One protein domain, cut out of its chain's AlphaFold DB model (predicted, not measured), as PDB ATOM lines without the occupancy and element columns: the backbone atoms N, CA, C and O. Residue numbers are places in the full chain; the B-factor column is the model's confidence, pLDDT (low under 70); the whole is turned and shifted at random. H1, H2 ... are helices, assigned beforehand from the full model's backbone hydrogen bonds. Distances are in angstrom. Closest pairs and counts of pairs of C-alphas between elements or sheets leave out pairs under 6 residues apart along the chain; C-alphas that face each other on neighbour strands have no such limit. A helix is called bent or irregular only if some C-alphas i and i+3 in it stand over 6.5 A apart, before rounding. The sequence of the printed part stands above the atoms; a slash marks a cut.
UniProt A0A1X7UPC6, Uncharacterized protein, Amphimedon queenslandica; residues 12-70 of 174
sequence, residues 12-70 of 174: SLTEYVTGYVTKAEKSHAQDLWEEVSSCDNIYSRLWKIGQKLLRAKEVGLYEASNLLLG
ATOM      1  N   SER A  12     124.136 -47.120  50.105       78.75
ATOM      2  CA  SER A  12     124.510 -46.571  48.800       78.75
ATOM      3  C   SER A  12     125.919 -45.979  48.769       78.75
ATOM      4  O   SER A  12     126.633 -46.154  47.785       78.75
ATOM      5  N   LEU A  13     126.357 -45.308  49.841       80.62
ATOM      6  CA  LEU A  13     127.710 -44.755  49.891       80.62
ATOM      7  C   LEU A  13     128.761 -45.848  50.114       80.62
ATOM      8  O   LEU A  13     129.839 -45.803  49.524       80.62
ATOM      9  N   THR A  14     128.418 -46.867  50.904       79.31
ATOM     10  CA  THR A  14     129.282 -48.037  51.116       79.31
ATOM     11  C   THR A  14     129.467 -48.805  49.811       79.31
ATOM     12  O   THR A  14     130.603 -49.116  49.458       79.31
ATOM     13  N   GLU A  15     128.386 -49.041  49.062       80.25
ATOM     14  CA  GLU A  15     128.401 -49.661  47.730       80.25
ATOM     15  C   GLU A  15     129.168 -48.830  46.701       80.25
ATOM     16  O   GLU A  15     129.909 -49.388  45.895       80.25
ATOM     17  N   TYR A  16     129.040 -47.500  46.731       81.94
ATOM     18  CA  TYR A  16     129.800 -46.625  45.842       81.94
ATOM     19  C   TYR A  16     131.305 -46.718  46.117       81.94
ATOM     20  O   TYR A  16     132.086 -46.941  45.194       81.94
ATOM     21  N   VAL A  17     131.716 -46.605  47.385       81.00
ATOM     22  CA  VAL A  17     133.130 -46.684  47.782       81.00
ATOM     23  C   VAL A  17     133.699 -48.069  47.489       81.00
ATOM     24  O   VAL A  17     134.739 -48.164  46.841       81.00
ATOM     25  N   THR A  18     133.015 -49.148  47.887       78.50
ATOM     26  CA  THR A  18     133.464 -50.511  47.547       78.50
ATOM     27  C   THR A  18     133.475 -50.733  46.045       78.50
ATOM     28  O   THR A  18     134.451 -51.265  45.532       78.50
ATOM     29  N   GLY A  19     132.466 -50.278  45.307       78.44
ATOM     30  CA  GLY A  19     132.424 -50.380  43.850       78.44
ATOM     31  C   GLY A  19     133.561 -49.630  43.153       78.44
ATOM     32  O   GLY A  19     134.044 -50.097  42.125       78.44
ATOM     33  N   TYR A  20     134.011 -48.504  43.709       78.50
ATOM     34  CA  TYR A  20     135.132 -47.728  43.175       78.50
ATOM     35  C   TYR A  20     136.487 -48.347  43.531       78.50
ATOM     36  O   TYR A  20     137.356 -48.446  42.668       78.50
ATOM     37  N   VAL A  21     136.658 -48.807  44.775       75.00
ATOM     38  CA  VAL A  21     137.875 -49.494  45.237       75.00
ATOM     39  C   VAL A  21     138.065 -50.816  44.486       75.00
ATOM     40  O   VAL A  21     139.144 -51.078  43.965       75.00
ATOM     41  N   THR A  22     136.995 -51.595  44.323       70.81
ATOM     42  CA  THR A  22     136.996 -52.883  43.600       70.81
ATOM     43  C   THR A  22     136.831 -52.721  42.083       70.81
ATOM     44  O   THR A  22     136.720 -53.703  41.346       70.81
ATOM     45  N   LYS A  23     136.822 -51.485  41.562       71.88
ATOM     46  CA  LYS A  23     136.625 -51.216  40.126       71.88
ATOM     47  C   LYS A  23     137.699 -51.878  39.262       71.88
ATOM     48  O   LYS A  23     137.385 -52.342  38.170       71.88
ATOM     49  N   ALA A  24     138.935 -51.938  39.757       62.28
ATOM     50  CA  ALA A  24     140.042 -52.627  39.093       62.28
ATOM     51  C   ALA A  24     139.926 -54.161  39.185       62.28
ATOM     52  O   ALA A  24     140.394 -54.869  38.302       62.28
ATOM     53  N   GLU A  25     139.249 -54.687  40.207       59.66
ATOM     54  CA  GLU A  25     139.107 -56.131  40.431       59.66
ATOM     55  C   GLU A  25     138.089 -56.772  39.475       59.66
ATOM     56  O   GLU A  25     138.230 -57.936  39.096       59.66
ATOM     57  N   LYS A  26     137.082 -56.009  39.019       57.31
ATOM     58  CA  LYS A  26     136.040 -56.509  38.104       57.31
ATOM     59  C   LYS A  26     136.555 -56.883  36.705       57.31
ATOM     60  O   LYS A  26     135.895 -57.686  36.049       57.31
ATOM     61  N   SER A  27     137.698 -56.358  36.245       57.81
ATOM     62  CA  SER A  27     138.190 -56.639  34.880       57.81
ATOM     63  C   SER A  27     138.972 -57.953  34.772       57.81
ATOM     64  O   SER A  27     138.890 -58.638  33.757       57.81
ATOM     65  N   HIS A  28     139.668 -58.374  35.832       60.97
ATOM     66  CA  HIS A  28     140.578 -59.522  35.754       60.97
ATOM     67  C   HIS A  28     139.877 -60.869  35.523       60.97
ATOM     68  O   HIS A  28     140.474 -61.788  34.957       60.97
ATOM     69  N   ALA A  29     138.612 -60.999  35.935       66.19
ATOM     70  CA  ALA A  29     137.844 -62.227  35.750       66.19
ATOM     71  C   ALA A  29     137.352 -62.408  34.305       66.19
ATOM     72  O   ALA A  29     137.382 -63.526  33.792       66.19
ATOM     73  N   GLN A  30     136.924 -61.337  33.629       72.25
ATOM     74  CA  GLN A  30     136.467 -61.414  32.234       72.25
ATOM     75  C   GLN A  30     137.630 -61.745  31.295       72.25
ATOM     76  O   GLN A  30     137.538 -62.712  30.541       72.25
ATOM     77  N   ASP A  31     138.773 -61.074  31.470       73.88
ATOM     78  CA  ASP A  31     140.011 -61.371  30.736       73.88
ATOM     79  C   ASP A  31     140.495 -62.818  30.969       73.88
ATOM     80  O   ASP A  31     141.140 -63.438  30.121       73.88
ATOM     81  N   LEU A  32     140.224 -63.392  32.152       76.69
ATOM     82  CA  LEU A  32     140.498 -64.801  32.451       76.69
ATOM     83  C   LEU A  32     139.622 -65.729  31.623       76.69
ATOM     84  O   LEU A  32     140.148 -66.652  31.000       76.69
ATOM     85  N   TRP A  33     138.316 -65.492  31.592       81.31
ATOM     86  CA  TRP A  33     137.395 -66.370  30.882       81.31
ATOM     87  C   TRP A  33     137.515 -66.259  29.365       81.31
ATOM     88  O   TRP A  33     137.395 -67.282  28.691       81.31
ATOM     89  N   GLU A  34     137.828 -65.083  28.821       83.31
ATOM     90  CA  GLU A  34     138.114 -64.912  27.392       83.31
ATOM     91  C   GLU A  34     139.366 -65.690  26.969       83.31
ATOM     92  O   GLU A  34     139.333 -66.463  26.011       83.31
ATOM     93  N   GLU A  35     140.450 -65.581  27.737       81.00
ATOM     94  CA  GLU A  35     141.709 -66.269  27.445       81.00
ATOM     95  C   GLU A  35     141.620 -67.799  27.618       81.00
ATOM     96  O   GLU A  35     142.283 -68.572  26.916       81.00
ATOM     97  N   VAL A  36     140.802 -68.263  28.565       84.50
ATOM     98  CA  VAL A  36     140.496 -69.691  28.729       84.50
ATOM     99  C   VAL A  36     139.631 -70.173  27.565       84.50
ATOM    100  O   VAL A  36     139.890 -71.237  27.005       84.50
ATOM    101  N   SER A  37     138.634 -69.389  27.156       82.69
ATOM    102  CA  SER A  37     137.732 -69.747  26.056       82.69
ATOM    103  C   SER A  37     138.436 -69.776  24.699       82.69
ATOM    104  O   SER A  37     138.047 -70.564  23.840       82.69
ATOM    105  N   SER A  38     139.507 -68.995  24.527       86.88
ATOM    106  CA  SER A  38     140.313 -68.954  23.302       86.88
ATOM    107  C   SER A  38     141.239 -70.164  23.107       86.88
ATOM    108  O   SER A  38     141.953 -70.223  22.111       86.88
ATOM    109  N   CYS A  39     141.315 -71.091  24.066       85.62
ATOM    110  CA  CYS A  39     142.149 -72.289  23.951       85.62
ATOM    111  C   CYS A  39     141.337 -73.472  23.413       85.62
ATOM    112  O   CYS A  39     140.241 -73.742  23.908       85.62
ATOM    113  N   ASP A  40     141.902 -74.239  22.481       83.12
ATOM    114  CA  ASP A  40     141.170 -75.328  21.813       83.12
ATOM    115  C   ASP A  40     141.059 -76.604  22.664       83.12
ATOM    116  O   ASP A  40     140.041 -77.291  22.643       83.12
ATOM    117  N   ASN A  41     142.094 -76.919  23.449       91.25
ATOM    118  CA  ASN A  41     142.165 -78.153  24.234       91.25
ATOM    119  C   ASN A  41     141.863 -77.910  25.724       91.25
ATOM    120  O   ASN A  41     142.383 -76.972  26.331       91.25
ATOM    121  N   ILE A  42     141.094 -78.817  26.335       89.25
ATOM    122  CA  ILE A  42     140.745 -78.829  27.764       89.25
ATOM    123  C   ILE A  42     141.997 -78.770  28.647       89.25
ATOM    124  O   ILE A  42     142.018 -78.031  29.630       89.25
ATOM    125  N   TYR A  43     143.064 -79.484  28.276       89.88
ATOM    126  CA  TYR A  43     144.326 -79.445  29.019       89.88
ATOM    127  C   TYR A  43     144.934 -78.039  29.049       89.88
ATOM    128  O   TYR A  43     145.328 -77.556  30.109       89.88
ATOM    129  N   SER A  44     144.947 -77.346  27.909       88.69
ATOM    130  CA  SER A  44     145.449 -75.973  27.805       88.69
ATOM    131  C   SER A  44     144.583 -74.994  28.598       88.69
ATOM    132  O   SER A  44     145.116 -74.113  29.269       88.69
ATOM    133  N   ARG A  45     143.255 -75.186  28.588       89.81
ATOM    134  CA  ARG A  45     142.311 -74.407  29.408       89.81
ATOM    135  C   ARG A  45     142.602 -74.559  30.897       89.81
ATOM    136  O   ARG A  45     142.768 -73.562  31.595       89.81
ATOM    137  N   LEU A  46     142.714 -75.800  31.369       89.38
ATOM    138  CA  LEU A  46     142.985 -76.106  32.774       89.38
ATOM    139  C   LEU A  46     144.351 -75.568  33.216       89.38
ATOM    140  O   LEU A  46     144.472 -74.986  34.293       89.38
ATOM    141  N   TRP A  47     145.367 -75.704  32.364       87.81
ATOM    142  CA  TRP A  47     146.699 -75.172  32.627       87.81
ATOM    143  C   TRP A  47     146.696 -73.647  32.774       87.81
ATOM    144  O   TRP A  47     147.277 -73.126  33.726       87.81
ATOM    145  N   LYS A  48     145.988 -72.924  31.895       86.19
ATOM    146  CA  LYS A  48     145.854 -71.462  31.996       86.19
ATOM    147  C   LYS A  48     145.114 -71.019  33.255       86.19
ATOM    148  O   LYS A  48     145.547 -70.061  33.895       86.19
ATOM    149  N   ILE A  49     144.052 -71.731  33.643       86.50
ATOM    150  CA  ILE A  49     143.362 -71.489  34.920       86.50
ATOM    151  C   ILE A  49     144.350 -71.653  36.079       86.50
ATOM    152  O   ILE A  49     144.470 -70.752  36.904       86.50
ATOM    153  N   GLY A  50     145.110 -72.752  36.111       85.00
ATOM    154  CA  GLY A  50     146.119 -72.993  37.145       85.00
ATOM    155  C   GLY A  50     147.192 -71.901  37.197       85.00
ATOM    156  O   GLY A  50     147.493 -71.385  38.269       85.00
ATOM    157  N   GLN A  51     147.723 -71.484  36.045       84.12
ATOM    158  CA  GLN A  51     148.706 -70.401  35.968       84.12
ATOM    159  C   GLN A  51     148.151 -69.064  36.468       84.12
ATOM    160  O   GLN A  51     148.849 -68.361  37.200       84.12
ATOM    161  N   LYS A  52     146.914 -68.702  36.102       79.94
ATOM    162  CA  LYS A  52     146.289 -67.467  36.588       79.94
ATOM    163  C   LYS A  52     145.990 -67.537  38.077       79.94
ATOM    164  O   LYS A  52     146.320 -66.586  38.768       79.94
ATOM    165  N   LEU A  53     145.471 -68.652  38.592       77.69
ATOM    166  CA  LEU A  53     145.258 -68.832  40.032       77.69
ATOM    167  C   LEU A  53     146.567 -68.745  40.824       77.69
ATOM    168  O   LEU A  53     146.591 -68.136  41.884       77.69
ATOM    169  N   LEU A  54     147.667 -69.299  40.305       77.81
ATOM    170  CA  LEU A  54     148.981 -69.203  40.948       77.81
ATOM    171  C   LEU A  54     149.552 -67.779  40.919       77.81
ATOM    172  O   LEU A  54     150.174 -67.363  41.890       77.81
ATOM    173  N   ARG A  55     149.348 -67.030  39.826       73.44
ATOM    174  CA  ARG A  55     149.825 -65.640  39.685       73.44
ATOM    175  C   ARG A  55     148.964 -64.625  40.429       73.44
ATOM    176  O   ARG A  55     149.491 -63.640  40.922       73.44
ATOM    177  N   ALA A  56     147.656 -64.861  40.469       70.25
ATOM    178  CA  ALA A  56     146.680 -64.027  41.154       70.25
ATOM    179  C   ALA A  56     146.505 -64.425  42.623       70.25
ATOM    180  O   ALA A  56     145.719 -63.793  43.324       70.25
ATOM    181  N   LYS A  57     147.203 -65.468  43.102       68.88
ATOM    182  CA  LYS A  57     147.230 -65.785  44.525       68.88
ATOM    183  C   LYS A  57     147.879 -64.609  45.241       68.88
ATOM    184  O   LYS A  57     149.099 -64.453  45.227       68.88
ATOM    185  N   GLU A  58     147.050 -63.798  45.875       72.75
ATOM    186  CA  GLU A  58     147.519 -62.783  46.798       72.75
ATOM    187  C   GLU A  58     148.207 -63.490  47.963       72.75
ATOM    188  O   GLU A  58     147.634 -64.351  48.633       72.75
ATOM    189  N   VAL A  59     149.481 -63.166  48.155       75.25
ATOM    190  CA  VAL A  59     150.282 -63.666  49.264       75.25
ATOM    191  C   VAL A  59     150.350 -62.539  50.279       75.25
ATOM    192  O   VAL A  59     150.833 -61.447  49.973       75.25
ATOM    193  N   GLY A  60     149.849 -62.785  51.489       77.75
ATOM    194  CA  GLY A  60     149.955 -61.805  52.568       77.75
ATOM    195  C   GLY A  60     151.423 -61.506  52.884       77.75
ATOM    196  O   GLY A  60     152.278 -62.378  52.736       77.75
ATOM    197  N   LEU A  61     151.727 -60.297  53.369       78.19
ATOM    198  CA  LEU A  61     153.105 -59.870  53.670       78.19
ATOM    199  C   LEU A  61     153.885 -60.908  54.501       78.19
ATOM    200  O   LEU A  61     155.034 -61.205  54.190       78.19
ATOM    201  N   TYR A  62     153.237 -61.497  55.510       77.75
ATOM    202  CA  TYR A  62     153.825 -62.525  56.376       77.75
ATOM    203  C   TYR A  62     154.068 -63.865  55.665       77.75
ATOM    204  O   TYR A  62     155.045 -64.552  55.938       77.75
ATOM    205  N   GLU A  63     153.192 -64.256  54.740       81.00
ATOM    206  CA  GLU A  63     153.386 -65.476  53.952       81.00
ATOM    207  C   GLU A  63     154.550 -65.285  52.966       81.00
ATOM    208  O   GLU A  63     155.390 -66.172  52.824       81.00
ATOM    209  N   ALA A  64     154.663 -64.098  52.357       85.00
ATOM    210  CA  ALA A  64     155.763 -63.749  51.462       85.00
ATOM    211  C   ALA A  64     157.103 -63.681  52.207       85.00
ATOM    212  O   ALA A  64     158.095 -64.226  51.722       85.00
ATOM    213  N   SER A  65     157.141 -63.061  53.394       87.06
ATOM    214  CA  SER A  65     158.356 -63.005  54.214       87.06
ATOM    215  C   SER A  65     158.820 -64.399  54.614       87.06
ATOM    216  O   SER A  65     159.993 -64.719  54.452       87.06
ATOM    217  N   ASN A  66     157.901 -65.250  55.071       87.19
ATOM    218  CA  ASN A  66     158.242 -66.597  55.507       87.19
ATOM    219  C   ASN A  66     158.731 -67.449  54.328       87.19
ATOM    220  O   ASN A  66     159.722 -68.158  54.464       87.19
ATOM    221  N   LEU A  67     158.108 -67.323  53.148       85.25
ATOM    222  CA  LEU A  67     158.571 -67.997  51.936       85.25
ATOM    223  C   LEU A  67     159.988 -67.550  51.530       85.25
ATOM    224  O   LEU A  67     160.819 -68.397  51.209       85.25
ATOM    225  N   LEU A  68     160.277 -66.243  51.568       88.62
ATOM    226  CA  LEU A  68     161.594 -65.688  51.222       88.62
ATOM    227  C   LEU A  68     162.688 -66.072  52.226       88.62
ATOM    228  O   LEU A  68     163.828 -66.302  51.830       88.62
ATOM    229  N   LEU A  69     162.346 -66.156  53.512       89.50
ATOM    230  CA  LEU A  69     163.262 -66.560  54.583       89.50
ATOM    231  C   LEU A  69     163.410 -68.088  54.701       89.50
ATOM    232  O   LEU A  69     164.211 -68.564  55.504       89.50
ATOM    233  N   GLY A  70     162.659 -68.862  53.909       86.19
ATOM    234  CA  GLY A  70     162.640 -70.324  53.995       86.19
ATOM    235  C   GLY A  70     162.004 -70.848  55.286       86.19
ATOM    236  O   GLY A  70     162.254 -71.986  55.687       86.19
TER     237      GLY A  70
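Overview. This is residues 12 to 70 of the 174 residues of an uncharacterized protein of Amphimedon queenslandica (UniProt A0A1X7UPC6). The longest helix, H3, and H2 form an open helical hairpin shaped like a narrow V, meeting near the tight turn at residues 38 to 41, with H1 beyond the open end of H2 and H4 beyond the open end of H3. The two end helices have no helix packed on them: residues 12 to 27, of which 12 to 21 belong to H1 and 25 to 27 to H2, stick out at one end, and residues 60 to 66, of which 61 to 66 belong to H4, stick out at the other. The printed part has 59 residues with four named helices, in the order H1, H2, H3, H4, and no named strand. The class is all helix, with 46 of the 59 printed residues in named helices. The whole is extended, with a radius of gyration of the C-alphas of 16.1 A, and its flat outline spans 44 by 39 by 10 A.

Along the chain. H3 is residues 42 to 55, 20.0 A from first to last C-alpha, beginning at C-alpha 42 at (140.745, -78.829, 27.764). H2 is residues 25 to 37, 19.8 A from first to last C-alpha, and its last C-alpha, that of Ser 37, is at (137.732, -69.747, 26.056). H2 is neither bent nor irregular, but only just: C-alphas 26 and 29 are 6.4 A apart. H1 is residues 12 to 21, 14.1 A from first to last C-alpha, and begins at C-alpha 12 at (124.510, -46.571, 48.800). H4 is residues 61 to 69, 12.2 A from first to last C-alpha, and ends at C-alpha 69 at (163.262, -66.560, 54.583). Gly 70 follows H4 as the last printed residue.

Arrangement. H3 touches H2, with 7 pairs of C-alphas within 8 A. The closest C-alphas of the two helices are those of Val 36 and Arg 45, 5.1 A apart. H2 touches H3 with residues 32 to 37 alone. Their lines stand at a shallow tilt of 24 degrees, they run opposite ways, and their centres are 12.1 A apart. H2 and H3 are a helical hairpin, joined by a tight link of 4 residues. Beyond H3, a tight link of 5 residues leads to H4, yet H3 and H4 are apart, with no C-alpha of the one within 8 A of the other. At the other end, H1 and H2 are joined by a tight link of 3 residues and are apart by the same measure. H1 and H3, H1 and H4, and H2 and H4 are apart as well. In H1, H3 and H4 every O i to N i+4 pair is within hydrogen-bond range, while in H2 7 of 9 such pairs are.

Size, cuts and confidence. The two C-alphas farthest apart are those of Ser 12 and Gly 70, the first and last printed residues, at 45.2 A. Without the stretches that stand free, the body has 36 residues, spans 40 by 20 by 7 A and has a radius of gyration of 12.4 A. The printed part runs from residue 12 to residue 70 of a full chain of 174 residues and has no cut. No link is long; the three links between the helices are tight. The mean pLDDT of the printed part is 79.3, and the model's confidence is under 70 at 7 residues, namely residues 24 to 29, of which 25 to 29 belong to H2, and residue 57. The mean pLDDT is 72 for H2 and 85 for H3.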